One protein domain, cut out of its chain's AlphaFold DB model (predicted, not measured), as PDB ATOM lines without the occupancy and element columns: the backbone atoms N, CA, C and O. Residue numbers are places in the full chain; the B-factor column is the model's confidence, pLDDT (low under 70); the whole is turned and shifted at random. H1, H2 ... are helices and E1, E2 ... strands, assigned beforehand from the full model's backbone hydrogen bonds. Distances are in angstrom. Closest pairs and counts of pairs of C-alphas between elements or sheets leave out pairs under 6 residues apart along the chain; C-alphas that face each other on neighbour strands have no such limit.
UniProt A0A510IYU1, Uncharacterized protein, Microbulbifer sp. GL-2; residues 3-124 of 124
ATOM      1  N   MET A   3      23.327  -3.360 -45.568       80.12
ATOM      2  CA  MET A   3      24.351  -4.387 -45.770       80.12
ATOM      3  C   MET A   3      23.822  -5.725 -45.251       80.12
ATOM      4  O   MET A   3      23.228  -5.768 -44.174       80.12
ATOM      5  N   SER A   4      24.032  -6.799 -46.014       84.75
ATOM      6  CA  SER A   4      23.682  -8.165 -45.618       84.75
ATOM      7  C   SER A   4      24.875  -9.081 -45.861       84.75
ATOM      8  O   SER A   4      25.380  -9.140 -46.981       84.75
ATOM      9  N   ILE A   5      25.334  -9.750 -44.806       88.31
ATOM     10  CA  ILE A   5      26.462 -10.686 -44.827       88.31
ATOM     11  C   ILE A   5      25.958 -12.030 -44.308       88.31
ATOM     12  O   ILE A   5      25.282 -12.086 -43.280       88.31
ATOM     13  N   GLU A   6      26.265 -13.113 -45.019       90.94
ATOM     14  CA  GLU A   6      25.759 -14.447 -44.691       90.94
ATOM     15  C   GLU A   6      26.906 -15.414 -44.378       90.94
ATOM     16  O   GLU A   6      27.762 -15.647 -45.229       90.94
ATOM     17  N   ILE A   7      26.902 -16.038 -43.197       90.94
ATOM     18  CA  ILE A   7      27.697 -17.248 -42.953       90.94
ATOM     19  C   ILE A   7      26.955 -18.413 -43.599       90.94
ATOM     20  O   ILE A   7      25.802 -18.691 -43.268       90.94
ATOM     21  N   THR A   8      27.614 -19.101 -44.521       90.62
ATOM     22  CA  THR A   8      27.032 -20.227 -45.266       90.62
ATOM     23  C   THR A   8      27.396 -21.581 -44.684       90.62
ATOM     24  O   THR A   8      26.632 -22.530 -44.836       90.62
ATOM     25  N   SER A   9      28.545 -21.671 -44.020       90.31
ATOM     26  CA  SER A   9      28.991 -22.856 -43.297       90.31
ATOM     27  C   SER A   9      30.101 -22.489 -42.317       90.31
ATOM     28  O   SER A   9      30.786 -21.474 -42.481       90.31
ATOM     29  N   ILE A  10      30.237 -23.318 -41.286       91.81
ATOM     30  CA  ILE A  10      31.354 -23.324 -40.345       91.81
ATOM     31  C   ILE A  10      31.879 -24.755 -40.344       91.81
ATOM     32  O   ILE A  10      31.097 -25.699 -40.222       91.81
ATOM     33  N   GLU A  11      33.181 -24.912 -40.531       90.75
ATOM     34  CA  GLU A  11      33.835 -26.212 -40.632       90.75
ATOM     35  C   GLU A  11      34.937 -26.305 -39.583       90.75
ATOM     36  O   GLU A  11      35.740 -25.382 -39.431       90.75
ATOM     37  N   GLU A  12      35.001 -27.428 -38.873       88.00
ATOM     38  CA  GLU A  12      36.185 -27.752 -38.086       88.00
ATOM     39  C   GLU A  12      37.290 -28.199 -39.042       88.00
ATOM     40  O   GLU A  12      37.124 -29.137 -39.825       88.00
ATOM     41  N   VAL A  13      38.416 -27.495 -39.001       85.12
ATOM     42  CA  VAL A  13      39.591 -27.827 -39.801       85.12
ATOM     43  C   VAL A  13      40.616 -28.519 -38.922       85.12
ATOM     44  O   VAL A  13      40.697 -28.270 -37.720       85.12
ATOM     45  N   GLY A  14      41.418 -29.390 -39.536       70.38
ATOM     46  CA  GLY A  14      42.475 -30.092 -38.820       70.38
ATOM     47  C   GLY A  14      43.344 -29.112 -38.036       70.38
ATOM     48  O   GLY A  14      43.841 -28.126 -38.590       70.38
ATOM     49  N   LEU A  15      43.527 -29.397 -36.746       60.28
ATOM     50  CA  LEU A  15      44.524 -28.720 -35.932       60.28
ATOM     51  C   LEU A  15      45.873 -28.907 -36.643       60.28
ATOM     52  O   LEU A  15      46.229 -30.051 -36.948       60.28
ATOM     53  N   PRO A  16      46.635 -27.846 -36.964       53.59
ATOM     54  CA  PRO A  16      48.028 -28.065 -37.303       53.59
ATOM     55  C   PRO A  16      48.656 -28.845 -36.140       53.59
ATOM     56  O   PRO A  16      48.537 -28.444 -34.984       53.59
ATOM     57  N   ASN A  17      49.279 -29.985 -36.444       42.22
ATOM     58  CA  ASN A  17      50.080 -30.756 -35.492       42.22
ATOM     59  C   ASN A  17      51.344 -29.956 -35.149       42.22
ATOM     60  O   ASN A  17      52.427 -30.295 -35.607       42.22
ATOM     61  N   TYR A  18      51.213 -28.862 -34.410       47.59
ATOM     62  CA  TYR A  18      52.346 -28.051 -33.995       47.59
ATOM     63  C   TYR A  18      52.083 -27.500 -32.593       47.59
ATOM     64  O   TYR A  18      51.395 -26.499 -32.408       47.59
ATOM     65  N   MET A  19      52.679 -28.163 -31.594       44.28
ATOM     66  CA  MET A  19      53.350 -27.398 -30.544       44.28
ATOM     67  C   MET A  19      54.327 -26.462 -31.272       44.28
ATOM     68  O   MET A  19      55.072 -26.933 -32.127       44.28
ATOM     69  N   GLU A  20      54.276 -25.169 -30.954       42.50
ATOM     70  CA  GLU A  20      55.110 -24.088 -31.505       42.50
ATOM     71  C   GLU A  20      54.746 -23.607 -32.924       42.50
ATOM     72  O   GLU A  20      54.916 -24.292 -33.930       42.50
ATOM     73  N   THR A  21      54.289 -22.352 -33.019       42.28
ATOM     74  CA  THR A  21      54.286 -21.609 -34.288       42.28
ATOM     75  C   THR A  21      55.550 -20.750 -34.330       42.28
ATOM     76  O   THR A  21      55.712 -19.844 -33.515       42.28
ATOM     77  N   ILE A  22      56.449 -21.037 -35.271       38.09
ATOM     78  CA  ILE A  22      57.620 -20.204 -35.568       38.09
ATOM     79  C   ILE A  22      57.194 -19.149 -36.594       38.09
ATOM     80  O   ILE A  22      56.830 -19.499 -37.718       38.09
ATOM     81  N   ILE A  23      57.261 -17.864 -36.235       42.75
ATOM     82  CA  ILE A  23      57.121 -16.748 -37.182       42.75
ATOM     83  C   ILE A  23      58.478 -16.033 -37.224       42.75
ATOM     84  O   ILE A  23      58.828 -15.265 -36.335       42.75
ATOM     85  N   GLY A  24      59.297 -16.318 -38.241       52.06
ATOM     86  CA  GLY A  24      60.666 -15.786 -38.328       52.06
ATOM     87  C   GLY A  24      61.644 -16.464 -37.352       52.06
ATOM     88  O   GLY A  24      61.680 -17.686 -37.273       52.06
ATOM     89  N   THR A  25      62.475 -15.691 -36.642       38.69
ATOM     90  CA  THR A  25      63.358 -16.178 -35.553       38.69
ATOM     91  C   THR A  25      62.692 -16.152 -34.177       38.69
ATOM     92  O   THR A  25      63.361 -16.380 -33.172       38.69
ATOM     93  N   GLU A  26      61.402 -15.829 -34.114       35.06
ATOM     94  CA  GLU A  26      60.667 -15.689 -32.863       35.06
ATOM     95  C   GLU A  26      59.728 -16.882 -32.677       35.06
ATOM     96  O   GLU A  26      58.814 -17.135 -33.468       35.06
ATOM     97  N   THR A  27      60.002 -17.640 -31.619       39.66
ATOM     98  CA  THR A  27      59.111 -18.667 -31.092       39.66
ATOM     99  C   THR A  27      58.159 -17.974 -30.129       39.66
ATOM    100  O   THR A  27      58.596 -17.408 -29.128       39.66
ATOM    101  N   TYR A  28      56.866 -17.996 -30.433       43.44
ATOM    102  CA  TYR A  28      55.844 -17.530 -29.503       43.44
ATOM    103  C   TYR A  28      55.258 -18.753 -28.795       43.44
ATOM    104  O   TYR A  28      54.535 -19.547 -29.402       43.44
ATOM    105  N   GLU A  29      55.581 -18.921 -27.513       48.47
ATOM    106  CA  GLU A  29      54.842 -19.828 -26.638       48.47
ATOM    107  C   GLU A  29      53.457 -19.207 -26.406       48.47
ATOM    108  O   GLU A  29      53.316 -18.182 -25.743       48.47
ATOM    109  N   ARG A  30      52.414 -19.777 -27.023       57.16
ATOM    110  CA  ARG A  30      51.036 -19.495 -26.607       57.16
ATOM    111  C   ARG A  30      50.706 -20.461 -25.474       57.16
ATOM    112  O   ARG A  30      50.509 -21.645 -25.730       57.16
ATOM    113  N   ASP A  31      50.634 -19.935 -24.253       57.53
ATOM    114  CA  ASP A  31      50.410 -20.704 -23.017       57.53
ATOM    115  C   ASP A  31      49.076 -21.473 -22.995       57.53
ATOM    116  O   ASP A  31      48.933 -22.462 -22.276       57.53
ATOM    117  N   SER A  32      48.095 -21.039 -23.789       72.62
ATOM    118  CA  SER A  32      46.740 -21.593 -23.798       72.62
ATOM    119  C   SER A  32      46.571 -22.761 -24.783       72.62
ATOM    120  O   SER A  32      46.713 -22.547 -25.999       72.62
ATOM    121  N   PRO A  33      46.193 -23.968 -24.306       81.56
ATOM    122  CA  PRO A  33      45.883 -25.125 -25.147       81.56
ATOM    123  C   PRO A  33      44.867 -24.810 -26.252       81.56
ATOM    124  O   PRO A  33      43.849 -24.165 -26.007       81.56
ATOM    125  N   LEU A  34      45.129 -25.286 -27.473       84.62
ATOM    126  CA  LEU A  34      44.195 -25.190 -28.598       84.62
ATOM    127  C   LEU A  34      43.185 -26.344 -28.531       84.62
ATOM    128  O   LEU A  34      43.573 -27.509 -28.566       84.62
ATOM    129  N   LEU A  35      41.899 -26.009 -28.453       87.25
ATOM    130  CA  LEU A  35      40.784 -26.952 -28.346       87.25
ATOM    131  C   LEU A  35      40.154 -27.262 -29.709       87.25
ATOM    132  O   LEU A  35      39.789 -28.406 -29.961       87.25
ATOM    133  N   ALA A  36      40.020 -26.260 -30.583       88.62
ATOM    134  CA  ALA A  36      39.478 -26.423 -31.934       88.62
ATOM    135  C   ALA A  36      39.961 -25.312 -32.873       88.62
ATOM    136  O   ALA A  36      40.299 -24.212 -32.432       88.62
ATOM    137  N   LYS A  37      39.934 -25.587 -34.180       89.12
ATOM    138  CA  LYS A  37      40.190 -24.603 -35.235       89.12
ATOM    139  C   LYS A  37      39.028 -24.609 -36.217       89.12
ATOM    140  O   LYS A  37      38.674 -25.654 -36.758       89.12
ATOM    141  N   LEU A  38      38.429 -23.447 -36.427       90.19
ATOM    142  CA  LEU A  38      37.193 -23.295 -37.181       90.19
ATOM    143  C   LEU A  38      37.417 -22.390 -38.385       90.19
ATOM    144  O   LEU A  38      38.015 -21.323 -38.269       90.19
ATOM    145  N   LYS A  39      36.897 -22.813 -39.532       89.56
ATOM    146  CA  LYS A  39      36.857 -22.039 -40.767       89.56
ATOM    147  C   LYS A  39      35.435 -21.544 -41.011       89.56
ATOM    148  O   LYS A  39      34.501 -22.344 -41.008       89.56
ATOM    149  N   ILE A  40      35.276 -20.245 -41.255       89.75
ATOM    150  CA  ILE A  40      33.983 -19.623 -41.570       89.75
ATOM    151  C   ILE A  40      33.927 -19.266 -43.052       89.75
ATOM    152  O   ILE A  40      34.787 -18.548 -43.561       89.75
ATOM    153  N   LEU A  41      32.878 -19.731 -43.736       88.94
ATOM    154  CA  LEU A  41      32.626 -19.409 -45.138       88.94
ATOM    155  C   LEU A  41      31.526 -18.353 -45.252       88.94
ATOM    156  O   LEU A  41      30.360 -18.603 -44.925       88.94
ATOM    157  N   VAL A  42      31.888 -17.183 -45.774       88.81
ATOM    158  CA  VAL A  42      30.998 -16.025 -45.905       88.81
ATOM    159  C   VAL A  42      30.558 -15.829 -47.357       88.81
ATOM    160  O   VAL A  42      31.376 -15.845 -48.274       88.81
ATOM    161  N   LYS A  43      29.262 -15.593 -47.570       84.81
ATOM    162  CA  LYS A  43      28.683 -15.181 -48.853       84.81
ATOM    163  C   LYS A  43      28.347 -13.692 -48.805       84.81
ATOM    164  O   LYS A  43      27.381 -13.281 -48.166       84.81
ATOM    165  N   SER A  44      29.166 -12.901 -49.491       80.25
ATOM    166  CA  SER A  44      29.029 -11.453 -49.678       80.25
ATOM    167  C   SER A  44      29.780 -11.036 -50.950       80.25
ATOM    168  O   SER A  44      30.593 -11.809 -51.453       80.25
ATOM    169  N   GLU A  45      29.519  -9.834 -51.472       79.31
ATOM    170  CA  GLU A  45      30.340  -9.206 -52.515       79.31
ATOM    171  C   GLU A  45      31.087  -7.989 -51.928       79.31
ATOM    172  O   GLU A  45      30.428  -7.056 -51.463       79.31
ATOM    173  N   PRO A  46      32.435  -7.963 -51.943       79.69
ATOM    174  CA  PRO A  46      33.328  -9.054 -52.350       79.69
ATOM    175  C   PRO A  46      33.261 -10.247 -51.381       79.69
ATOM    176  O   PRO A  46      32.914 -10.087 -50.212       79.69
ATOM    177  N   GLN A  47      33.601 -11.440 -51.868       79.75
ATOM    178  CA  GLN A  47      33.840 -12.596 -51.006       79.75
ATOM    179  C   GLN A  47      35.220 -12.433 -50.360       79.75
ATOM    180  O   GLN A  47      36.163 -12.016 -51.032       79.75
ATOM    181  N   ILE A  48      35.321 -12.726 -49.066       82.31
ATOM    182  CA  ILE A  48      36.596 -12.728 -48.342       82.31
ATOM    183  C   ILE A  48      37.233 -14.112 -48.381       82.31
ATOM    184  O   ILE A  48      36.533 -15.114 -48.565       82.31
ATOM    185  N   ASP A  49      38.549 -14.143 -48.199       76.62
ATOM    186  CA  ASP A  49      39.291 -15.387 -48.014       76.62
ATOM    187  C   ASP A  49      38.861 -16.096 -46.715       76.62
ATOM    188  O   ASP A  49      38.138 -15.544 -45.880       76.62
ATOM    189  N   ASP A  50      39.279 -17.352 -46.561       79.12
ATOM    190  CA  ASP A  50      38.903 -18.196 -45.427       79.12
ATOM    191  C   ASP A  50      39.237 -17.527 -44.080       79.12
ATOM    192  O   ASP A  50      40.409 -17.368 -43.728       79.12
ATOM    193  N   LEU A  51      38.208 -17.181 -43.295       86.88
ATOM    194  CA  LEU A  51      38.399 -16.684 -41.933       86.88
ATOM    195  C   LEU A  51      38.586 -17.851 -40.971       86.88
ATOM    196  O   LEU A  51      37.754 -18.760 -40.911       86.88
ATOM    197  N   ILE A  52      39.668 -17.796 -40.199       87.19
ATOM    198  CA  ILE A  52      40.078 -18.850 -39.278       87.19
ATOM    199  C   ILE A  52      40.012 -18.342 -37.840       87.19
ATOM    200  O   ILE A  52      40.698 -17.384 -37.482       87.19
ATOM    201  N   PHE A  53      39.244 -19.044 -37.014       88.62
ATOM    202  CA  PHE A  53      39.121 -18.797 -35.581       88.62
ATOM    203  C   PHE A  53      39.630 -19.994 -34.784       88.62
ATOM    204  O   PHE A  53      39.527 -21.145 -35.218       88.62
ATOM    205  N   GLU A  54      40.174 -19.727 -33.605       88.88
ATOM    206  CA  GLU A  54      40.711 -20.738 -32.703       88.88
ATOM    207  C   GLU A  54      39.956 -20.720 -31.385       88.88
ATOM    208  O   GLU A  54      39.749 -19.667 -30.799       88.88
ATOM    209  N   ILE A  55      39.571 -21.892 -30.892       89.06
ATOM    210  CA  ILE A  55      39.019 -22.026 -29.546       89.06
ATOM    211  C   ILE A  55      40.133 -22.523 -28.648       89.06
ATOM    212  O   ILE A  55      40.736 -23.558 -28.930       89.06
ATOM    213  N   ARG A  56      40.426 -21.778 -27.588       87.75
ATOM    214  CA  ARG A  56      41.549 -22.024 -26.683       87.75
ATOM    215  C   ARG A  56      41.085 -22.090 -25.238       87.75
ATOM    216  O   ARG A  56      40.114 -21.439 -24.863       87.75
ATOM    217  N   GLU A  57      41.790 -22.875 -24.436       85.44
ATOM    218  CA  GLU A  57      41.571 -22.964 -22.995       85.44
ATOM    219  C   GLU A  57      42.290 -21.812 -22.276       85.44
ATOM    220  O   GLU A  57      43.497 -21.605 -22.431       85.44
ATOM    221  N   GLN A  58      41.537 -21.034 -21.505       83.94
ATOM    222  CA  GLN A  58      42.041 -19.936 -20.685       83.94
ATOM    223  C   GLN A  58      42.673 -20.455 -19.386       83.94
ATOM    224  O   GLN A  58      42.506 -21.613 -19.009       83.94
ATOM    225  N   GLY A  59      43.382 -19.588 -18.656       77.31
ATOM    226  CA  GLY A  59      44.048 -19.965 -17.398       77.31
ATOM    227  C   GLY A  59      43.109 -20.458 -16.283       77.31
ATOM    228  O   GLY A  59      43.574 -21.067 -15.323       77.31
ATOM    229  N   ASP A  60      41.801 -20.215 -16.400       83.62
ATOM    230  CA  ASP A  60      40.758 -20.732 -15.504       83.62
ATOM    231  C   ASP A  60      40.091 -22.027 -16.015       83.62
ATOM    232  O   ASP A  60      39.154 -22.525 -15.388       83.62
ATOM    233  N   GLY A  61      40.567 -22.576 -17.138       81.25
ATOM    234  CA  GLY A  61      40.015 -23.753 -17.810       81.25
ATOM    235  C   GLY A  61      38.799 -23.467 -18.697       81.25
ATOM    236  O   GLY A  61      38.234 -24.390 -19.285       81.25
ATOM    237  N   SER A  62      38.348 -22.211 -18.798       86.44
ATOM    238  CA  SER A  62      37.213 -21.860 -19.654       86.44
ATOM    239  C   SER A  62      37.631 -21.764 -21.129       86.44
ATOM    240  O   SER A  62      38.723 -21.279 -21.434       86.44
ATOM    241  N   PRO A  63      36.801 -22.227 -22.082       88.31
ATOM    242  CA  PRO A  63      37.085 -22.053 -23.497       88.31
ATOM    243  C   PRO A  63      36.759 -20.620 -23.938       88.31
ATOM    244  O   PRO A  63      35.681 -20.102 -23.638       88.31
ATOM    245  N   SER A  64      37.642 -20.006 -24.719       87.00
ATOM    246  CA  SER A  64      37.376 -18.748 -25.417       87.00
ATOM    247  C   SER A  64      37.693 -18.884 -26.896       87.00
ATOM    248  O   SER A  64      38.587 -19.636 -27.279       87.00
ATOM    249  N   ILE A  65      36.989 -18.120 -27.726       86.25
ATOM    250  CA  ILE A  65      37.358 -17.973 -29.128       86.25
ATOM    251  C   ILE A  65      38.324 -16.799 -29.285       86.25
ATOM    252  O   ILE A  65      38.134 -15.751 -28.671       86.25
ATOM    253  N   ASP A  66      39.372 -17.015 -30.063       78.44
ATOM    254  CA  ASP A  66      40.421 -16.059 -30.386       78.44
ATOM    255  C   ASP A  66      40.689 -16.087 -31.898       78.44
ATOM    256  O   ASP A  66      40.330 -17.032 -32.614       78.44
ATOM    257  N   GLU A  67      41.327 -15.039 -32.396       71.44
ATOM    258  CA  GLU A  67      41.728 -14.915 -33.789       71.44
ATOM    259  C   GLU A  67      43.190 -15.315 -33.941       71.44
ATOM    260  O   GLU A  67      44.086 -14.776 -33.294       71.44
ATOM    261  N   TYR A  68      43.453 -16.259 -34.844       65.56
ATOM    262  CA  TYR A  68      44.826 -16.690 -35.114       65.56
ATOM    263  C   TYR A  68      45.666 -15.574 -35.768       65.56
ATOM    264  O   TYR A  68      46.884 -15.547 -35.605       65.56
ATOM    265  N   TYR A  69      45.010 -14.632 -36.460       71.69
ATOM    266  CA  TYR A  69      45.615 -13.477 -37.130       71.69
ATOM    267  C   TYR A  69      44.694 -12.244 -37.056       71.69
ATOM    268  O   TYR A  69      44.109 -11.869 -38.069       71.69
ATOM    269  N   GLU A  70      44.554 -11.628 -35.878       78.50
ATOM    270  CA  GLU A  70      43.654 -10.476 -35.636       78.50
ATOM    271  C   GLU A  70      43.767  -9.390 -36.725       78.50
ATOM    272  O   GLU A  70      42.772  -9.041 -37.361       78.50
ATOM    273  N   ASP A  71      44.987  -8.945 -37.049       81.69
ATOM    274  CA  ASP A  71      45.215  -7.931 -38.091       81.69
ATOM    275  C   ASP A  71      44.726  -8.384 -39.482       81.69
ATOM    276  O   ASP A  71      44.077  -7.623 -40.201       81.69
ATOM    277  N   GLN A  72      44.989  -9.641 -39.862       81.44
ATOM    278  CA  GLN A  72      44.566 -10.179 -41.158       81.44
ATOM    279  C   GLN A  72      43.046 -10.352 -41.218       81.44
ATOM    280  O   GLN A  72      42.425 -10.009 -42.222       81.44
ATOM    281  N   VAL A  73      42.437 -10.876 -40.150       85.44
ATOM    282  CA  VAL A  73      40.981 -11.035 -40.039       85.44
ATOM    283  C   VAL A  73      40.312  -9.669 -40.158       85.44
ATOM    284  O   VAL A  73      39.364  -9.509 -40.928       85.44
ATOM    285  N   PHE A  74      40.840  -8.661 -39.467       89.00
ATOM    286  CA  PHE A  74      40.333  -7.300 -39.531       89.00
ATOM    287  C   PHE A  74      40.430  -6.699 -40.938       89.00
ATOM    288  O   PHE A  74      39.448  -6.130 -41.432       89.00
ATOM    289  N   ASP A  75      41.568  -6.870 -41.612       87.81
ATOM    290  CA  ASP A  75      41.785  -6.396 -42.980       87.81
ATOM    291  C   ASP A  75      40.865  -7.090 -43.998       87.81
ATOM    292  O   ASP A  75      40.292  -6.418 -44.862       87.81
ATOM    293  N   GLU A  76      40.659  -8.406 -43.888       89.00
ATOM    294  CA  GLU A  76      39.703  -9.141 -44.728       89.00
ATOM    295  C   GLU A  76      38.274  -8.632 -44.516       89.00
ATOM    296  O   GLU A  76      37.578  -8.287 -45.473       89.00
ATOM    297  N   VAL A  77      37.843  -8.493 -43.261       90.06
ATOM    298  CA  VAL A  77      36.500  -8.005 -42.916       90.06
ATOM    299  C   VAL A  77      36.264  -6.596 -43.460       90.06
ATOM    300  O   VAL A  77      35.168  -6.294 -43.940       90.06
ATOM    301  N   GLN A  78      37.280  -5.727 -43.464       90.56
ATOM    302  CA  GLN A  78      37.155  -4.391 -44.051       90.56
ATOM    303  C   GLN A  78      36.823  -4.400 -45.547       90.56
ATOM    304  O   GLN A  78      36.217  -3.434 -46.024       90.56
ATOM    305  N   LYS A  79      37.172  -5.461 -46.288       89.25
ATOM    306  CA  LYS A  79      36.843  -5.590 -47.717       89.25
ATOM    307  C   LYS A  79      35.343  -5.760 -47.950       89.25
ATOM    308  O   LYS A  79      34.855  -5.338 -48.993       89.25
ATOM    309  N   LEU A  80      34.609  -6.312 -46.977       87.50
ATOM    310  CA  LEU A  80      33.147  -6.446 -47.028       87.50
ATOM    311  C   LEU A  80      32.425  -5.096 -46.919       87.50
ATOM    312  O   LEU A  80      31.261  -4.972 -47.297       87.50
ATOM    313  N   LEU A  81      33.096  -4.083 -46.366       88.81
ATOM    314  CA  LEU A  81      32.487  -2.802 -46.041       88.81
ATOM    315  C   LEU A  81      32.563  -1.820 -47.212       88.81
ATOM    316  O   LEU A  81      33.598  -1.640 -47.857       88.81
ATOM    317  N   SER A  82      31.469  -1.086 -47.423       84.12
ATOM    318  CA  SER A  82      31.381  -0.078 -48.481       84.12
ATOM    319  C   SER A  82      32.486   0.988 -48.390       84.12
ATOM    320  O   SER A  82      32.843   1.482 -47.315       84.12
ATOM    321  N   GLN A  83      33.014   1.401 -49.548       82.94
ATOM    322  CA  GLN A  83      34.093   2.393 -49.634       82.94
ATOM    323  C   GLN A  83      33.681   3.804 -49.195       82.94
ATOM    324  O   GLN A  83      34.543   4.591 -48.816       82.94
ATOM    325  N   ASN A  84      32.383   4.124 -49.203       85.69
ATOM    326  CA  ASN A  84      31.866   5.430 -48.779       85.69
ATOM    327  C   ASN A  84      31.833   5.629 -47.249       85.69
ATOM    328  O   ASN A  84      31.530   6.729 -46.788       85.69
ATOM    329  N   LEU A  85      32.138   4.592 -46.464       87.56
ATOM    330  CA  LEU A  85      32.186   4.671 -45.007       87.56
ATOM    331  C   LEU A  85      33.452   5.380 -44.529       87.56
ATOM    332  O   LEU A  85      34.554   5.116 -45.014       87.56
ATOM    333  N   ASN A  86      33.315   6.238 -43.515       90.75
ATOM    334  CA  ASN A  86      34.477   6.868 -42.891       90.75
ATOM    335  C   ASN A  86      35.257   5.874 -42.005       90.75
ATOM    336  O   ASN A  86      34.735   4.836 -41.596       90.75
ATOM    337  N   LYS A  87      36.507   6.211 -41.658       89.62
ATOM    338  CA  LYS A  87      37.403   5.333 -40.875       89.62
ATOM    339  C   LYS A  87      36.791   4.863 -39.548       89.62
ATOM    340  O   LYS A  87      36.976   3.714 -39.164       89.62
ATOM    341  N   LYS A  88      36.040   5.731 -38.857       91.19
ATOM    342  CA  LYS A  88      35.405   5.404 -37.570       91.19
ATOM    343  C   LYS A  88      34.247   4.415 -37.746       91.19
ATOM    344  O   LYS A  88      34.128   3.484 -36.959       91.19
ATOM    345  N   GLN A  89      33.417   4.609 -38.772       90.94
ATOM    346  CA  GLN A  89      32.328   3.690 -39.120       90.94
ATOM    347  C   GLN A  89      32.870   2.330 -39.546       90.94
ATOM    348  O   GLN A  89      32.390   1.319 -39.047       90.94
ATOM    349  N   LYS A  90      33.903   2.310 -40.398       90.56
ATOM    350  CA  LYS A  90      34.559   1.068 -40.813       90.56
ATOM    351  C   LYS A  90      35.104   0.289 -39.623       90.56
ATOM    352  O   LYS A  90      34.750  -0.868 -39.469       90.56
ATOM    353  N   GLY A  91      35.874   0.936 -38.744       90.94
ATOM    354  CA  GLY A  91      36.429   0.262 -37.567       90.94
ATOM    355  C   GLY A  91      35.353  -0.321 -36.647       90.94
ATOM    356  O   GLY A  91      35.474  -1.456 -36.204       90.94
ATOM    357  N   ARG A  92      34.262   0.421 -36.413       92.81
ATOM    358  CA  ARG A  92      33.129  -0.081 -35.625       92.81
ATOM    359  C   ARG A  92      32.477  -1.307 -36.279       92.81
ATOM    360  O   ARG A  92      32.301  -2.310 -35.602       92.81
ATOM    361  N   LEU A  93      32.136  -1.222 -37.566       92.38
ATOM    362  CA  LEU A  93      31.458  -2.304 -38.290       92.38
ATOM    363  C   LEU A  93      32.340  -3.549 -38.428       92.38
ATOM    364  O   LEU A  93      31.831  -4.658 -38.326       92.38
ATOM    365  N   SER A  94      33.653  -3.380 -38.617       92.25
ATOM    366  CA  SER A  94      34.596  -4.501 -38.625       92.25
ATOM    367  C   SER A  94      34.560  -5.262 -37.305       92.25
ATOM    368  O   SER A  94      34.383  -6.473 -37.318       92.25
ATOM    369  N   ASN A  95      34.629  -4.561 -36.169       92.00
ATOM    370  CA  ASN A  95      34.567  -5.199 -34.852       92.00
ATOM    371  C   ASN A  95      33.221  -5.894 -34.601       92.00
ATOM    372  O   ASN A  95      33.184  -6.970 -34.013       92.00
ATOM    373  N   GLU A  96      32.112  -5.302 -35.053       92.81
ATOM    374  CA  GLU A  96      30.784  -5.923 -34.946       92.81
ATOM    375  C   GLU A  96      30.686  -7.211 -35.781       92.81
ATOM    376  O   GLU A  96      30.173  -8.219 -35.296       92.81
ATOM    377  N   LEU A  97      31.218  -7.209 -37.009       92.00
ATOM    378  CA  LEU A  97      31.248  -8.391 -37.875       92.00
ATOM    379  C   LEU A  97      32.154  -9.490 -37.332       92.00
ATOM    380  O   LEU A  97      31.768 -10.656 -37.340       92.00
ATOM    381  N   ILE A  98      33.329  -9.122 -36.828       92.19
ATOM    382  CA  ILE A  98      34.250 -10.052 -36.174       92.19
ATOM    383  C   ILE A  98      33.575 -10.688 -34.959       92.19
ATOM    384  O   ILE A  98      33.522 -11.911 -34.869       92.19
ATOM    385  N   GLY A  99      32.962  -9.887 -34.083       92.44
ATOM    386  CA  GLY A  99      32.228 -10.402 -32.927       92.44
ATOM    387  C   GLY A  99      31.061 -11.313 -33.319       92.44
ATOM    388  O   GLY A  99      30.812 -12.329 -32.669       92.44
ATOM    389  N   PHE A 100      30.368 -11.004 -34.417       92.62
ATOM    390  CA  PHE A 100      29.346 -11.881 -34.983       92.62
ATOM    391  C   PHE A 100      29.933 -13.224 -35.445       92.62
ATOM    392  O   PHE A 100      29.413 -14.276 -35.076       92.62
ATOM    393  N   PHE A 101      31.036 -13.209 -36.196       92.25
ATOM    394  CA  PHE A 101      31.727 -14.415 -36.655       92.25
ATOM    395  C   PHE A 101      32.235 -15.277 -35.494       92.25
ATOM    396  O   PHE A 101      31.976 -16.481 -35.467       92.25
ATOM    397  N   GLN A 102      32.870 -14.653 -34.502       92.00
ATOM    398  CA  GLN A 102      33.327 -15.298 -33.275       92.00
ATOM    399  C   GLN A 102      32.173 -15.977 -32.525       92.00
ATOM    400  O   GLN A 102      32.262 -17.148 -32.152       92.00
ATOM    401  N   MET A 103      31.061 -15.265 -32.328       92.88
ATOM    402  CA  MET A 103      29.899 -15.803 -31.620       92.88
ATOM    403  C   MET A 103      29.327 -17.035 -32.329       92.88
ATOM    404  O   MET A 103      29.063 -18.044 -31.679       92.88
ATOM    405  N   GLU A 104      29.133 -16.979 -33.648       92.94
ATOM    406  CA  GLU A 104      28.550 -18.098 -34.395       92.94
ATOM    407  C   GLU A 104      29.495 -19.307 -34.477       92.94
ATOM    408  O   GLU A 104      29.042 -20.448 -34.371       92.94
ATOM    409  N   ALA A 105      30.808 -19.078 -34.574       91.69
ATOM    410  CA  ALA A 105      31.810 -20.137 -34.484       91.69
ATOM    411  C   ALA A 105      31.837 -20.801 -33.102       91.69
ATOM    412  O   ALA A 105      31.866 -22.030 -33.006       91.69
ATOM    413  N   PHE A 106      31.745 -20.018 -32.028       92.12
ATOM    414  CA  PHE A 106      31.707 -20.560 -30.674       92.12
ATOM    415  C   PHE A 106      30.443 -21.397 -30.417       92.12
ATOM    416  O   PHE A 106      30.539 -22.510 -29.902       92.12
ATOM    417  N   LYS A 107      29.267 -20.924 -30.855       92.56
ATOM    418  CA  LYS A 107      28.008 -21.694 -30.791       92.56
ATOM    419  C   LYS A 107      28.095 -23.009 -31.559       92.56
ATOM    420  O   LYS A 107      27.665 -24.046 -31.054       92.56
ATOM    421  N   PHE A 108      28.666 -22.971 -32.765       92.88
ATOM    422  CA  PHE A 108      28.873 -24.166 -33.579       92.88
ATOM    423  C   PHE A 108      29.717 -25.209 -32.833       92.88
ATOM    424  O   PHE A 108      29.327 -26.372 -32.763       92.88
ATOM    425  N   TRP A 109      30.824 -24.792 -32.213       92.62
ATOM    426  CA  TRP A 109      31.678 -25.688 -31.429       92.62
ATOM    427  C   TRP A 109      31.002 -26.249 -30.175       92.62
ATOM    428  O   TRP A 109      31.172 -27.426 -29.865       92.62
ATOM    429  N   LEU A 110      30.171 -25.455 -29.493       92.31
ATOM    430  CA  LEU A 110      29.346 -25.931 -28.376       92.31
ATOM    431  C   LEU A 110      28.281 -26.965 -28.799       92.31
ATOM    432  O   LEU A 110      27.585 -27.518 -27.945       92.31
ATOM    433  N   GLY A 111      28.133 -27.235 -30.101       90.12
ATOM    434  CA  GLY A 111      27.122 -28.140 -30.637       90.12
ATOM    435  C   GLY A 111      25.717 -27.540 -30.619       90.12
ATOM    436  O   GLY A 111      24.727 -28.279 -30.687       90.12
ATOM    437  N   GLU A 112      25.599 -26.212 -30.520       90.31
ATOM    438  CA  GLU A 112      24.314 -25.546 -30.685       90.31
ATOM    439  C   GLU A 112      23.785 -25.782 -32.108       90.31
ATOM    440  O   GLU A 112      24.531 -25.847 -33.087       90.31
ATOM    441  N   LYS A 113      22.463 -25.938 -32.244       77.06
ATOM    442  CA  LYS A 113      21.841 -26.142 -33.556       77.06
ATOM    443  C   LYS A 113      21.906 -24.854 -34.379       77.06
ATOM    444  O   LYS A 113      20.998 -24.030 -34.303       77.06
ATOM    445  N   SER A 114      22.924 -24.735 -35.221       75.06
ATOM    446  CA  SER A 114      23.020 -23.678 -36.228       75.06
ATOM    447  C   SER A 114      22.244 -24.057 -37.495       75.06
ATOM    448  O   SER A 114      22.439 -25.131 -38.062       75.06
ATOM    449  N   ILE A 115      21.352 -23.171 -37.953       79.44
ATOM    450  CA  ILE A 115      20.657 -23.302 -39.241       79.44
ATOM    451  C   ILE A 115      21.303 -22.323 -40.218       79.44
ATOM    452  O   ILE A 115      21.188 -21.112 -40.048       79.44
ATOM    453  N   PHE A 116      21.971 -22.846 -41.244       85.31
ATOM    454  CA  PHE A 116      22.599 -22.028 -42.279       85.31
ATOM    455  C   PHE A 116      21.613 -21.666 -43.411       85.31
ATOM    456  O   PHE A 116      20.742 -22.476 -43.743       85.31
ATOM    457  N   PRO A 117      21.760 -20.486 -44.049       87.69
ATOM    458  CA  PRO A 117      22.745 -19.447 -43.740       87.69
ATOM    459  C   PRO A 117      22.355 -18.588 -42.526       87.69
ATOM    460  O   PRO A 117      21.178 -18.286 -42.322       87.69
ATOM    461  N   ILE A 118      23.356 -18.133 -41.769       88.69
ATOM    462  CA  ILE A 118      23.189 -17.211 -40.634       88.69
ATOM    463  C   ILE A 118      23.486 -15.794 -41.123       88.69
ATOM    464  O   ILE A 118      24.529 -15.562 -41.731       88.69
ATOM    465  N   LYS A 119      22.569 -14.849 -40.896       89.38
ATOM    466  CA  LYS A 119      22.635 -13.513 -41.507       89.38
ATOM    467  C   LYS A 119      22.957 -12.421 -40.498       89.38
ATOM    468  O   LYS A 119      22.262 -12.287 -39.494       89.38
ATOM    469  N   TYR A 120      23.913 -11.576 -40.854       88.25
ATOM    470  CA  TYR A 120      24.145 -10.274 -40.245       88.25
ATOM    471  C   TYR A 120      23.522  -9.185 -41.122       88.25
ATOM    472  O   TYR A 120      23.757  -9.155 -42.332       88.25
ATOM    473  N   ASN A 121      22.729  -8.291 -40.526       86.56
ATOM    474  CA  ASN A 121      22.128  -7.159 -41.231       86.56
ATOM    475  C   ASN A 121      22.348  -5.880 -40.434       86.56
ATOM    476  O   ASN A 121      21.993  -5.832 -39.261       86.56
ATOM    477  N   GLU A 122      22.845  -4.840 -41.098       80.88
ATOM    478  CA  GLU A 122      23.034  -3.522 -40.492       80.88
ATOM    479  C   GLU A 122      22.543  -2.427 -41.443       80.88
ATOM    480  O   GLU A 122      22.726  -2.492 -42.668       80.88
ATOM    481  N   ASN A 123      21.896  -1.412 -40.868       74.56
ATOM    482  CA  ASN A 123      21.490  -0.218 -41.598       74.56
ATOM    483  C   ASN A 123      22.655   0.773 -41.635       74.56
ATOM    484  O   ASN A 123      23.042   1.314 -40.601       74.56
ATOM    485  N   ILE A 124      23.181   1.013 -42.839       68.44
ATOM    486  CA  ILE A 124      24.322   1.898 -43.103       68.44
ATOM    487  C   ILE A 124      23.865   3.208 -43.747       68.44
ATOM    488  O   ILE A 124      23.071   3.161 -44.728       68.44
TER     489      ILE A 124
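What this domain is: This is residues 3 to 124 of the 124 residues of an uncharacterized protein of Microbulbifer sp. GL-2 (UniProt A0A510IYU1). A five-stranded sheet curls like part of a barrel round one long helix, H2, and the shorter helix H1 packs on H2 and only grazes the sheet. A small hairpin of E2 and E3 sticks out from this body with residues 22 to 27. The printed part has 122 residues with two named helices and seven named strands, in the order E1 E2 E3 E4 E5 E6 H1 H2 E7, and its class is mixed, helices and strands. The larger sheet has the order E6 E5 E4 E1 E7, all antiparallel. The whole is compact, with a radius of gyration of the C-alphas of 15.4 A and spans of 42 by 38 by 25 A.

How they stand to each other: E1, residues 3 to 12, is an inner strand of the larger sheet, which is strongly twisted. E2, residues 21 to 23, and E3, residues 26 to 28, form an antiparallel hairpin, with N 23 and O 26 at 3.3 A; both are apart from E1. E4, residues 34 to 43, is antiparallel to E1 at 141 degrees, with N 8 and O 41 at 2.8 A. E5, residues 51 to 57, forms a hairpin with E4, N 38 and O 53 being 2.8 A apart. E6, residues 63 to 67, is an edge strand and forms a hairpin with E5, with N 56 and O 64 at 2.8 A. E4, E5 and E6 make a meander, each strand the antiparallel neighbour of the one before. H1, residues 70 to 79, only grazes the sheet with residues 70 to 77; its closest C-alphas to E5 are Val 73 and Leu 51, 6.5 A. H2, residues 87 to 109, is on one face of the sheet in two layers, helix over sheet, and the sheet curls round it; the closest C-alphas of H2 and E6 are those of Gln 102 and Ile 65, 6.4 A. H2 touches H1 with residues 90 to 98 alone, the C-alphas of Ser 94 and Val 77 being closest at 5.9 A. Their tilt is steep at 67 degrees, only just short of about perpendicular, and they run opposite ways. E7, residues 118 to 123, is the other edge strand, antiparallel to E1, with N 7 and O 118 at 2.8 A. Every O i to N i+4 pair is within hydrogen-bond range in H2, and 5 of 6 are in H1.

Where its parts are: E1 begins at C-alpha 3, (24.351, -4.387, -45.770), and is 27.3 A long; E4 is 27.4 A and E5 20.2 A. H2 runs 32.9 A to C-alpha 109, (31.678, -25.688, -31.429). E7 ends at C-alpha 123, (21.490, -0.218, -41.598).

The domain as a whole: The farthest C-alphas are those of Thr 25 and Asn 123, 45.2 A. The printed part has no cut and no long link. Residues 15 to 31, 68 and 124 have pLDDT under 70.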